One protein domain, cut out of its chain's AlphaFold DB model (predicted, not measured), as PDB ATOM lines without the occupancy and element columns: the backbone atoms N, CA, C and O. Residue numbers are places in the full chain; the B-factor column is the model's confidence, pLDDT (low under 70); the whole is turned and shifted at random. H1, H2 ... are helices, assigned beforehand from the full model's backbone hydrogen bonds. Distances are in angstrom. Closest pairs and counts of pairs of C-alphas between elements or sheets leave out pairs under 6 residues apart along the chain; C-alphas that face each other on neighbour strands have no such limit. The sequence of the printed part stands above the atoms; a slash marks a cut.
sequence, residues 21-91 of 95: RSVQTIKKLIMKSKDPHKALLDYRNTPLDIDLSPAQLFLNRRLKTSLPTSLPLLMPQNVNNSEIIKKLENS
ATOM      1  N   ARG A  21      80.930 128.689 141.571       88.31
ATOM      2  CA  ARG A  21      82.350 128.725 141.216       88.31
ATOM      3  C   ARG A  21      82.684 129.938 140.354       88.31
ATOM      4  O   ARG A  21      83.672 130.621 140.626       88.31
ATOM      5  N   SER A  22      81.846 130.258 139.368       87.19
ATOM      6  CA  SER A  22      82.033 131.445 138.529       87.19
ATOM      7  C   SER A  22      82.004 132.738 139.357       87.19
ATOM      8  O   SER A  22      82.872 133.599 139.194       87.19
ATOM      9  N   VAL A  23      81.088 132.838 140.326       90.56
ATOM     10  CA  VAL A  23      80.985 133.978 141.244       90.56
ATOM     11  C   VAL A  23      82.236 134.090 142.111       90.56
ATOM     12  O   VAL A  23      82.755 135.191 142.294       90.56
ATOM     13  N   GLN A  24      82.764 132.973 142.617       92.44
ATOM     14  CA  GLN A  24      84.019 132.967 143.372       92.44
ATOM     15  C   GLN A  24      85.200 133.466 142.526       92.44
ATOM     16  O   GLN A  24      85.981 134.293 143.005       92.44
ATOM     17  N   THR A  25      85.326 133.009 141.278       91.31
ATOM     18  CA  THR A  25      86.384 133.447 140.353       91.31
ATOM     19  C   THR A  25      86.295 134.944 140.078       91.31
ATOM     20  O   THR A  25      87.286 135.658 140.232       91.31
ATOM     21  N   ILE A  26      85.099 135.443 139.755       91.50
ATOM     22  CA  ILE A  26      84.872 136.864 139.469       91.50
ATOM     23  C   ILE A  26      85.150 137.727 140.705       91.50
ATOM     24  O   ILE A  26      85.806 138.761 140.590       91.50
ATOM     25  N   LYS A  27      84.730 137.294 141.901       93.75
ATOM     26  CA  LYS A  27      85.040 138.004 143.154       93.75
ATOM     27  C   LYS A  27      86.549 138.132 143.361       93.75
ATOM     28  O   LYS A  27      87.041 139.236 143.582       93.75
ATOM     29  N   LYS A  28      87.291 137.026 143.234       93.88
ATOM     30  CA  LYS A  28      88.760 137.025 143.361       93.88
ATOM     31  C   LYS A  28      89.426 137.928 142.322       93.88
ATOM     32  O   LYS A  28      90.392 138.611 142.647       93.88
ATOM     33  N   LEU A  29      88.919 137.932 141.091       93.38
ATOM     34  CA  LEU A  29      89.421 138.767 140.006       93.38
ATOM     35  C   LEU A  29      89.231 140.259 140.309       93.38
ATOM     36  O   LEU A  29      90.192 141.022 140.240       93.38
ATOM     37  N   ILE A  30      88.017 140.657 140.693       92.94
ATOM     38  CA  ILE A  30      87.689 142.052 141.005       92.94
ATOM     39  C   ILE A  30      88.529 142.547 142.185       92.94
ATOM     40  O   ILE A  30      89.128 143.615 142.089       92.94
ATOM     41  N   MET A  31      88.654 141.748 143.253       93.44
ATOM     42  CA  MET A  31      89.456 142.104 144.433       93.44
ATOM     43  C   MET A  31      90.943 142.333 144.121       93.44
ATOM     44  O   MET A  31      91.601 143.097 144.820       93.44
ATOM     45  N   LYS A  32      91.485 141.673 143.091       92.38
ATOM     46  CA  LYS A  32      92.882 141.839 142.657       92.38
ATOM     47  C   LYS A  32      93.076 142.986 141.663       92.38
ATOM     48  O   LYS A  32      94.211 143.382 141.403       92.38
ATOM     49  N   SER A  33      91.997 143.492 141.074       91.19
ATOM     50  CA  SER A  33      92.048 144.515 140.033       91.19
ATOM     51  C   SER A  33      91.900 145.922 140.605       91.19
ATOM     52  O   SER A  33      91.099 146.152 141.505       91.19
ATOM     53  N   LYS A  34      92.640 146.887 140.046       91.31
ATOM     54  CA  LYS A  34      92.424 148.316 140.333       91.31
ATOM     55  C   LYS A  34      91.189 148.869 139.614       91.31
ATOM     56  O   LYS A  34      90.555 149.789 140.112       91.31
ATOM     57  N   ASP A  35      90.876 148.305 138.449       92.94
ATOM     58  CA  ASP A  35      89.720 148.659 137.626       92.94
ATOM     59  C   ASP A  35      88.844 147.409 137.403       92.94
ATOM     60  O   ASP A  35      89.192 146.548 136.582       92.94
ATOM     61  N   PRO A  36      87.704 147.303 138.114       90.69
ATOM     62  CA  PRO A  36      86.785 146.176 137.993       90.69
ATOM     63  C   PRO A  36      86.219 145.989 136.583       90.69
ATOM     64  O   PRO A  36      85.996 144.857 136.149       90.69
ATOM     65  N   HIS A  37      85.982 147.078 135.847       91.19
ATOM     66  CA  HIS A  37      85.369 147.005 134.521       91.19
ATOM     67  C   HIS A  37      86.331 146.408 133.505       91.19
ATOM     68  O   HIS A  37      85.938 145.548 132.711       91.19
ATOM     69  N   LYS A  38      87.601 146.818 133.568       90.75
ATOM     70  CA  LYS A  38      88.649 146.265 132.713       90.75
ATOM     71  C   LYS A  38      88.908 144.795 133.023       90.75
ATOM     72  O   LYS A  38      88.946 143.988 132.103       90.75
ATOM     73  N   ALA A  39      88.966 144.424 134.301       91.62
ATOM     74  CA  ALA A  39      89.155 143.030 134.692       91.62
ATOM     75  C   ALA A  39      88.022 142.123 134.183       91.62
ATOM     76  O   ALA A  39      88.277 141.050 133.637       91.62
ATOM     77  N   LEU A  40      86.766 142.570 134.290       92.69
ATOM     78  CA  LEU A  40      85.621 141.845 133.737       92.69
ATOM     79  C   LEU A  40      85.664 141.756 132.208       92.69
ATOM     80  O   LEU A  40      85.296 140.723 131.647       92.69
ATOM     81  N   LEU A  41      86.081 142.825 131.527       92.75
ATOM     82  CA  LEU A  41      86.245 142.825 130.075       92.75
ATOM     83  C   LEU A  41      87.315 141.821 129.636       92.75
ATOM     84  O   LEU A  41      87.087 141.077 128.682       92.75
ATOM     85  N   ASP A  42      88.440 141.777 130.342       91.00
ATOM     86  CA  ASP A  42      89.529 140.847 130.059       91.00
ATOM     87  C   ASP A  42      89.062 139.405 130.295       91.00
ATOM     88  O   ASP A  42      89.141 138.590 129.381       91.00
ATOM     89  N   TYR A  43      88.427 139.109 131.436       92.19
ATOM     90  CA  TYR A  43      87.868 137.780 131.727       92.19
ATOM     91  C   TYR A  43      86.888 137.284 130.658       92.19
ATOM     92  O   TYR A  43      86.916 136.119 130.274       92.19
ATOM     93  N   ARG A  44      86.035 138.168 130.127       92.38
ATOM     94  CA  ARG A  44      85.088 137.820 129.054       92.38
ATOM     95  C   ARG A  44      85.777 137.465 127.732       92.38
ATOM     96  O   ARG A  44      85.174 136.771 126.909       92.38
ATOM     97  N   ASN A  45      86.998 137.944 127.508       91.31
ATOM     98  CA  ASN A  45      87.773 137.701 126.290       91.31
ATOM     99  C   ASN A  45      88.873 136.646 126.451       91.31
ATOM    100  O   ASN A  45      89.381 136.169 125.439       91.31
ATOM    101  N   THR A  46      89.217 136.255 127.676       89.50
ATOM    102  CA  THR A  46      90.156 135.162 127.937       89.50
ATOM    103  C   THR A  46      89.523 133.820 127.550       89.50
ATOM    104  O   THR A  46      88.389 133.553 127.961       89.50
ATOM    105  N   PRO A  47      90.202 132.981 126.747       87.75
ATOM    106  CA  PRO A  47      89.718 131.641 126.437       87.75
ATOM    107  C   PRO A  47      89.667 130.777 127.705       87.75
ATOM    108  O   PRO A  47      90.549 130.862 128.557       87.75
ATOM    109  N   LEU A  48      88.614 129.972 127.822       86.38
ATOM    110  CA  LEU A  48      88.509 128.893 128.808       86.38
ATOM    111  C   LEU A  48      89.204 127.629 128.271       86.38
ATOM    112  O   LEU A  48      89.680 127.623 127.137       86.38
ATOM    113  N   ASP A  49      89.176 126.533 129.031       84.06
ATOM    114  CA  ASP A  49      89.797 125.242 128.663       84.06
ATOM    115  C   ASP A  49      89.266 124.626 127.354       84.06
ATOM    116  O   ASP A  49      89.848 123.699 126.805       84.06
ATOM    117  N   ILE A  50      88.149 125.145 126.842       84.94
ATOM    118  CA  ILE A  50      87.535 124.757 125.566       84.94
ATOM    119  C   ILE A  50      87.955 125.658 124.386       84.94
ATOM    120  O   ILE A  50      87.283 125.661 123.352       84.94
ATOM    121  N   ASP A  51      89.003 126.471 124.558       86.00
ATOM    122  CA  ASP A  51      89.522 127.474 123.611       86.00
ATOM    123  C   ASP A  51      88.532 128.590 123.222       86.00
ATOM    124  O   ASP A  51      88.782 129.399 122.321       86.00
ATOM    125  N   LEU A  52      87.397 128.674 123.918       87.69
ATOM    126  CA  LEU A  52      86.360 129.681 123.710       87.69
ATOM    127  C   LEU A  52      86.265 130.602 124.919       87.69
ATOM    128  O   LEU A  52      86.280 130.152 126.064       87.69
ATOM    129  N   SER A  53      86.146 131.904 124.666       90.19
ATOM    130  CA  SER A  53      85.942 132.879 125.733       90.19
ATOM    131  C   SER A  53      84.471 132.944 126.173       90.19
ATOM    132  O   SER A  53      83.576 132.638 125.379       90.19
ATOM    133  N   PRO A  54      84.173 133.427 127.395       91.00
ATOM    134  CA  PRO A  54      82.791 133.619 127.841       91.00
ATOM    135  C   PRO A  54      81.956 134.497 126.894       91.00
ATOM    136  O   PRO A  54      80.784 134.215 126.654       91.00
ATOM    137  N   ALA A  55      82.552 135.546 126.312       91.44
ATOM    138  CA  ALA A  55      81.879 136.377 125.313       91.44
ATOM    139  C   ALA A  55      81.566 135.609 124.023       91.44
ATOM    140  O   ALA A  55      80.507 135.823 123.440       91.44
ATOM    141  N   GLN A  56      82.445 134.701 123.597       90.94
ATOM    142  CA  GLN A  56      82.199 133.874 122.418       90.94
ATOM    143  C   GLN A  56      81.079 132.865 122.665       90.94
ATOM    144  O   GLN A  56      80.232 132.706 121.800       90.94
ATOM    145  N   LEU A  57      81.009 132.256 123.850       89.44
ATOM    146  CA  LEU A  57      79.918 131.337 124.195       89.44
ATOM    147  C   LEU A  57      78.549 132.026 124.246       89.44
ATOM    148  O   LEU A  57      77.542 131.421 123.899       89.44
ATOM    149  N   PHE A  58      78.505 133.284 124.690       88.44
ATOM    150  CA  PHE A  58      77.247 134.009 124.871       88.44
ATOM    151  C   PHE A  58      76.818 134.821 123.640       88.44
ATOM    152  O   PHE A  58      75.633 134.917 123.338       88.44
ATOM    153  N   LEU A  59      77.772 135.438 122.938       89.81
ATOM    154  CA  LEU A  59      77.520 136.401 121.856       89.81
ATOM    155  C   LEU A  59      78.059 135.942 120.498       89.81
ATOM    156  O   LEU A  59      77.975 136.702 119.532       89.81
ATOM    157  N   ASN A  60      78.675 134.757 120.427       90.19
ATOM    158  CA  ASN A  60      79.371 134.244 119.246       90.19
ATOM    159  C   ASN A  60      80.469 135.177 118.703       90.19
ATOM    160  O   ASN A  60      80.898 135.039 117.564       90.19
ATOM    161  N   ARG A  61      80.951 136.135 119.501       91.38
ATOM    162  CA  ARG A  61      81.959 137.130 119.104       91.38
ATOM    163  C   ARG A  61      82.860 137.502 120.271       91.38
ATOM    164  O   ARG A  61      82.477 137.345 121.429       91.38
ATOM    165  N   ARG A  62      84.029 138.070 119.978       90.75
ATOM    166  CA  ARG A  62      84.892 138.698 120.989       90.75
ATOM    167  C   ARG A  62      84.510 140.164 121.190       90.75
ATOM    168  O   ARG A  62      83.956 140.817 120.302       90.75
ATOM    169  N   LEU A  63      84.778 140.687 122.382       89.94
ATOM    170  CA  LEU A  63      84.583 142.100 122.698       89.94
ATOM    171  C   LEU A  63      85.856 142.884 122.375       89.94
ATOM    172  O   LEU A  63      86.966 142.364 122.456       89.94
ATOM    173  N   LYS A  64      85.696 144.165 122.037       89.31
ATOM    174  CA  LYS A  64      86.829 145.058 121.794       89.31
ATOM    175  C   LYS A  64      87.559 145.324 123.112       89.31
ATOM    176  O   LYS A  64      86.943 145.801 124.063       89.31
ATOM    177  N   THR A  65      88.852 145.027 123.156       86.81
ATOM    178  CA  THR A  65      89.729 145.310 124.301       86.81
ATOM    179  C   THR A  65      90.680 146.461 123.983       86.81
ATOM    180  O   THR A  65      90.660 147.030 122.891       86.81
ATOM    181  N   SER A  66      91.518 146.825 124.958       82.50
ATOM    182  CA  SER A  66      92.607 147.788 124.754       82.50
ATOM    183  C   SER A  66      93.681 147.272 123.790       82.50
ATOM    184  O   SER A  66      94.480 148.068 123.304       82.50
ATOM    185  N   LEU A  67      93.729 145.959 123.547       83.44
ATOM    186  CA  LEU A  67      94.662 145.348 122.613       83.44
ATOM    187  C   LEU A  67      94.065 145.342 121.200       83.44
ATOM    188  O   LEU A  67      92.856 145.130 121.038       83.44
ATOM    189  N   PRO A  68      94.895 145.538 120.163       83.38
ATOM    190  CA  PRO A  68      94.428 145.457 118.790       83.38
ATOM    191  C   PRO A  68      93.881 144.051 118.523       83.38
ATOM    192  O   PRO A  68      94.589 143.053 118.626       83.38
ATOM    193  N   THR A  69      92.592 143.979 118.201       83.25
ATOM    194  CA  THR A  69      91.894 142.744 117.834       83.25
ATOM    195  C   THR A  69      91.470 142.838 116.375       83.25
ATOM    196  O   THR A  69      90.983 143.880 115.937       83.25
ATOM    197  N   SER A  70      91.633 141.757 115.613       84.38
ATOM    198  CA  SER A  70      91.233 141.722 114.204       84.38
ATOM    199  C   SER A  70      89.715 141.865 114.042       84.38
ATOM    200  O   SER A  70      88.960 141.192 114.750       84.38
ATOM    201  N   LEU A  71      89.263 142.664 113.068       84.56
ATOM    202  CA  LEU A  71      87.836 142.918 112.809       84.56
ATOM    203  C   LEU A  71      86.969 141.645 112.687       84.56
ATOM    204  O   LEU A  71      85.893 141.634 113.286       84.56
ATOM    205  N   PRO A  72      87.405 140.556 112.018       85.62
ATOM    206  CA  PRO A  72      86.590 139.342 111.891       85.62
ATOM    207  C   PRO A  72      86.250 138.657 113.223       85.62
ATOM    208  O   PRO A  72      85.261 137.938 113.313       85.62
ATOM    209  N   LEU A  73      87.047 138.880 114.275       83.88
ATOM    210  CA  LEU A  73      86.787 138.326 115.612       83.88
ATOM    211  C   LEU A  73      85.735 139.128 116.391       83.88
ATOM    212  O   LEU A  73      85.179 138.627 117.368       83.88
ATOM    213  N   LEU A  74      85.479 140.375 115.987       87.31
ATOM    214  CA  LEU A  74      84.477 141.248 116.605       87.31
ATOM    215  C   LEU A  74      83.069 141.000 116.049       87.31
ATOM    216  O   LEU A  74      82.089 141.448 116.646       87.31
ATOM    217  N   MET A  75      82.977 140.299 114.918       88.81
ATOM    218  CA  MET A  75      81.725 139.896 114.288       88.81
ATOM    219  C   MET A  75      81.245 138.550 114.853       88.81
ATOM    220  O   MET A  75      82.075 137.727 115.247       88.81
ATOM    221  N   PRO A  76      79.921 138.316 114.918       85.81
ATOM    222  CA  PRO A  76      79.383 137.019 115.306       85.81
ATOM    223  C   PRO A  76      79.825 135.943 114.312       85.81
ATOM    224  O   PRO A  76      79.676 136.100 113.101       85.81
ATOM    225  N   GLN A  77      80.371 134.853 114.836       82.31
ATOM    226  CA  GLN A  77      80.776 133.680 114.077       82.31
ATOM    227  C   GLN A  77      79.706 132.597 114.169       82.31
ATOM    228  O   GLN A  77      78.975 132.498 115.153       82.31
ATOM    229  N   ASN A  78      79.598 131.773 113.131       79.25
ATOM    230  CA  ASN A  78      78.712 130.621 113.169       79.25
ATOM    231  C   ASN A  78      79.424 129.495 113.930       79.25
ATOM    232  O   ASN A  78      80.336 128.869 113.392       79.25
ATOM    233  N   VAL A  79      79.076 129.313 115.204       75.81
ATOM    234  CA  VAL A  79      79.688 128.300 116.070       75.81
ATOM    235  C   VAL A  79      78.739 127.112 116.198       75.81
ATOM    236  O   VAL A  79      77.554 127.276 116.487       75.81
ATOM    237  N   ASN A  80      79.252 125.900 115.975       83.25
ATOM    238  CA  ASN A  80      78.451 124.688 116.080       83.25
ATOM    239  C   ASN A  80      78.220 124.323 117.556       83.25
ATOM    240  O   ASN A  80      79.076 123.722 118.208       83.25
ATOM    241  N   ASN A  81      77.034 124.648 118.076       83.06
ATOM    242  CA  ASN A  81      76.662 124.372 119.467       83.06
ATOM    243  C   ASN A  81      76.792 122.888 119.847       83.06
ATOM    244  O   ASN A  81      77.130 122.580 120.987       83.06
ATOM    245  N   SER A  82      76.570 121.964 118.905       84.44
ATOM    246  CA  SER A  82      76.666 120.526 119.188       84.44
ATOM    247  C   SER A  82      78.100 120.082 119.496       84.44
ATOM    248  O   SER A  82      78.316 119.217 120.343       84.44
ATOM    249  N   GLU A  83      79.092 120.700 118.858       82.88
ATOM    250  CA  GLU A  83      80.508 120.450 119.133       82.88
ATOM    251  C   GLU A  83      80.943 121.099 120.446       82.88
ATOM    252  O   GLU A  83      81.709 120.502 121.199       82.88
ATOM    253  N   ILE A  84      80.421 122.292 120.751       83.88
ATOM    254  CA  ILE A  84      80.701 122.989 122.012       83.88
ATOM    255  C   ILE A  84      80.202 122.172 123.205       83.88
ATOM    256  O   ILE A  84      80.945 121.995 124.166       83.88
ATOM    257  N   ILE A  85      78.977 121.643 123.137       84.31
ATOM    258  CA  ILE A  85      78.405 120.818 124.209       84.31
ATOM    259  C   ILE A  85      79.266 119.573 124.432       84.31
ATOM    260  O   ILE A  85      79.659 119.303 125.562       84.31
ATOM    261  N   LYS A  86      79.677 118.887 123.357       84.00
ATOM    262  CA  LYS A  86      80.601 117.746 123.459       84.00
ATOM    263  C   LYS A  86      81.935 118.139 124.094       84.00
ATOM    264  O   LYS A  86      82.479 117.375 124.882       84.00
ATOM    265  N   LYS A  87      82.492 119.308 123.764       82.00
ATOM    266  CA  LYS A  87      83.733 119.787 124.393       82.00
ATOM    267  C   LYS A  87      83.539 120.072 125.882       82.00
ATOM    268  O   LYS A  87      84.371 119.650 126.669       82.00
ATOM    269  N   LEU A  88      82.432 120.708 126.265       79.44
ATOM    270  CA  LEU A  88      82.092 120.989 127.664       79.44
ATOM    271  C   LEU A  88      81.865 119.715 128.490       79.44
ATOM    272  O   LEU A  88      82.229 119.677 129.660       79.44
ATOM    273  N   GLU A  89      81.283 118.675 127.892       79.38
ATOM    274  CA  GLU A  89      81.075 117.375 128.543       79.38
ATOM    275  C   GLU A  89      82.380 116.588 128.722       79.38
ATOM    276  O   GLU A  89      82.526 115.869 129.711       79.38
ATOM    277  N   ASN A  90      83.318 116.738 127.781       72.69
ATOM    278  CA  ASN A  90      84.618 116.065 127.794       72.69
ATOM    279  C   ASN A  90      85.713 116.851 128.533       72.69
ATOM    280  O   ASN A  90      86.773 116.289 128.815       72.69
ATOM    281  N   SER A  91      85.494 118.132 128.843       63.91
ATOM    282  CA  SER A  91      86.389 118.892 129.712       63.91
ATOM    283  C   SER A  91      86.490 118.199 131.075       63.91
ATOM    284  O   SER A  91      85.465 117.765 131.614       63.91
TER     285      SER A  91
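What this domain is: This is residues 21 to 91 of the 95 residues of an uncharacterized protein of Mytilus galloprovincialis (UniProt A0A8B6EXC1). A flat, open layout of five short helices with few contacts between them: H1 and H2 make a V with its point at the link of residues 33 to 35, and the short H3 sits at the other end of H2, near the middle of the whole. H5 lies at the far end of the longest axis from the point of the V and, like the small H4, touches no other helix; H4 and the long link before it lie on the opposite side of H2 from H1. The printed part has 71 residues with helices H1, H2, H3, H4 and H5 in that order and no named strand, and its class is all helix. It is only just compact, close to loose, with a radius of gyration of the C-alphas of 13.3 A, and spans 37 by 31 by 14 A.

How they stand to each other: The longest helix is H1, residues 21 to 32. With residues 26 to 30 alone it touches H2, residues 36 to 45; the closest C-alphas are those of Ile 30 and Pro 36, 5.2 A apart. Their lines stand at a steep tilt of 49 degrees, and they run opposite ways. H2 also touches H3, residues 54 to 59, with the C-alphas of Arg 44 and Pro 54 closest at 4.9 A. These two are about perpendicular, at 77 degrees. H1 and H3 are apart. H4, residues 71 to 74, is apart from H1, H2, H3 and H5, and H5, residues 81 to 90, is also apart from H1, H2 and H3. In H1, H2, H3 and H5 every O i to N i+4 pair is within hydrogen-bond range, while H4 is too short for such a pair and has its one O i to N i+3 pair within range.

Where its parts are: H1 begins at C-alpha 21, at (82.350, 128.725, 141.216), and is 16.9 A long from first to last C-alpha. H2 measures 14.5 A and ends at C-alpha 45, at (87.773, 137.701, 126.290). H3 measures 8.4 A, and H4 measures 5.3 A. H5 measures 14.2 A and ends at C-alpha 90, at (84.618, 116.065, 127.794).

The domain as a whole: The two C-alphas farthest apart are those of Lys 34 and Ser 82, at 38.3 A. The C-alphas of Arg 21 and Ser 91, the first and last printed residues, are 15.7 A apart. The printed part has no cut. The link from H1 to H2 is tight, those from H2 to H3 and from H4 to H5 are short, and that from H3 to H4 is long, with 11 residues. The mean pLDDT of the printed part is 87.4, and residue 91 alone is under 70.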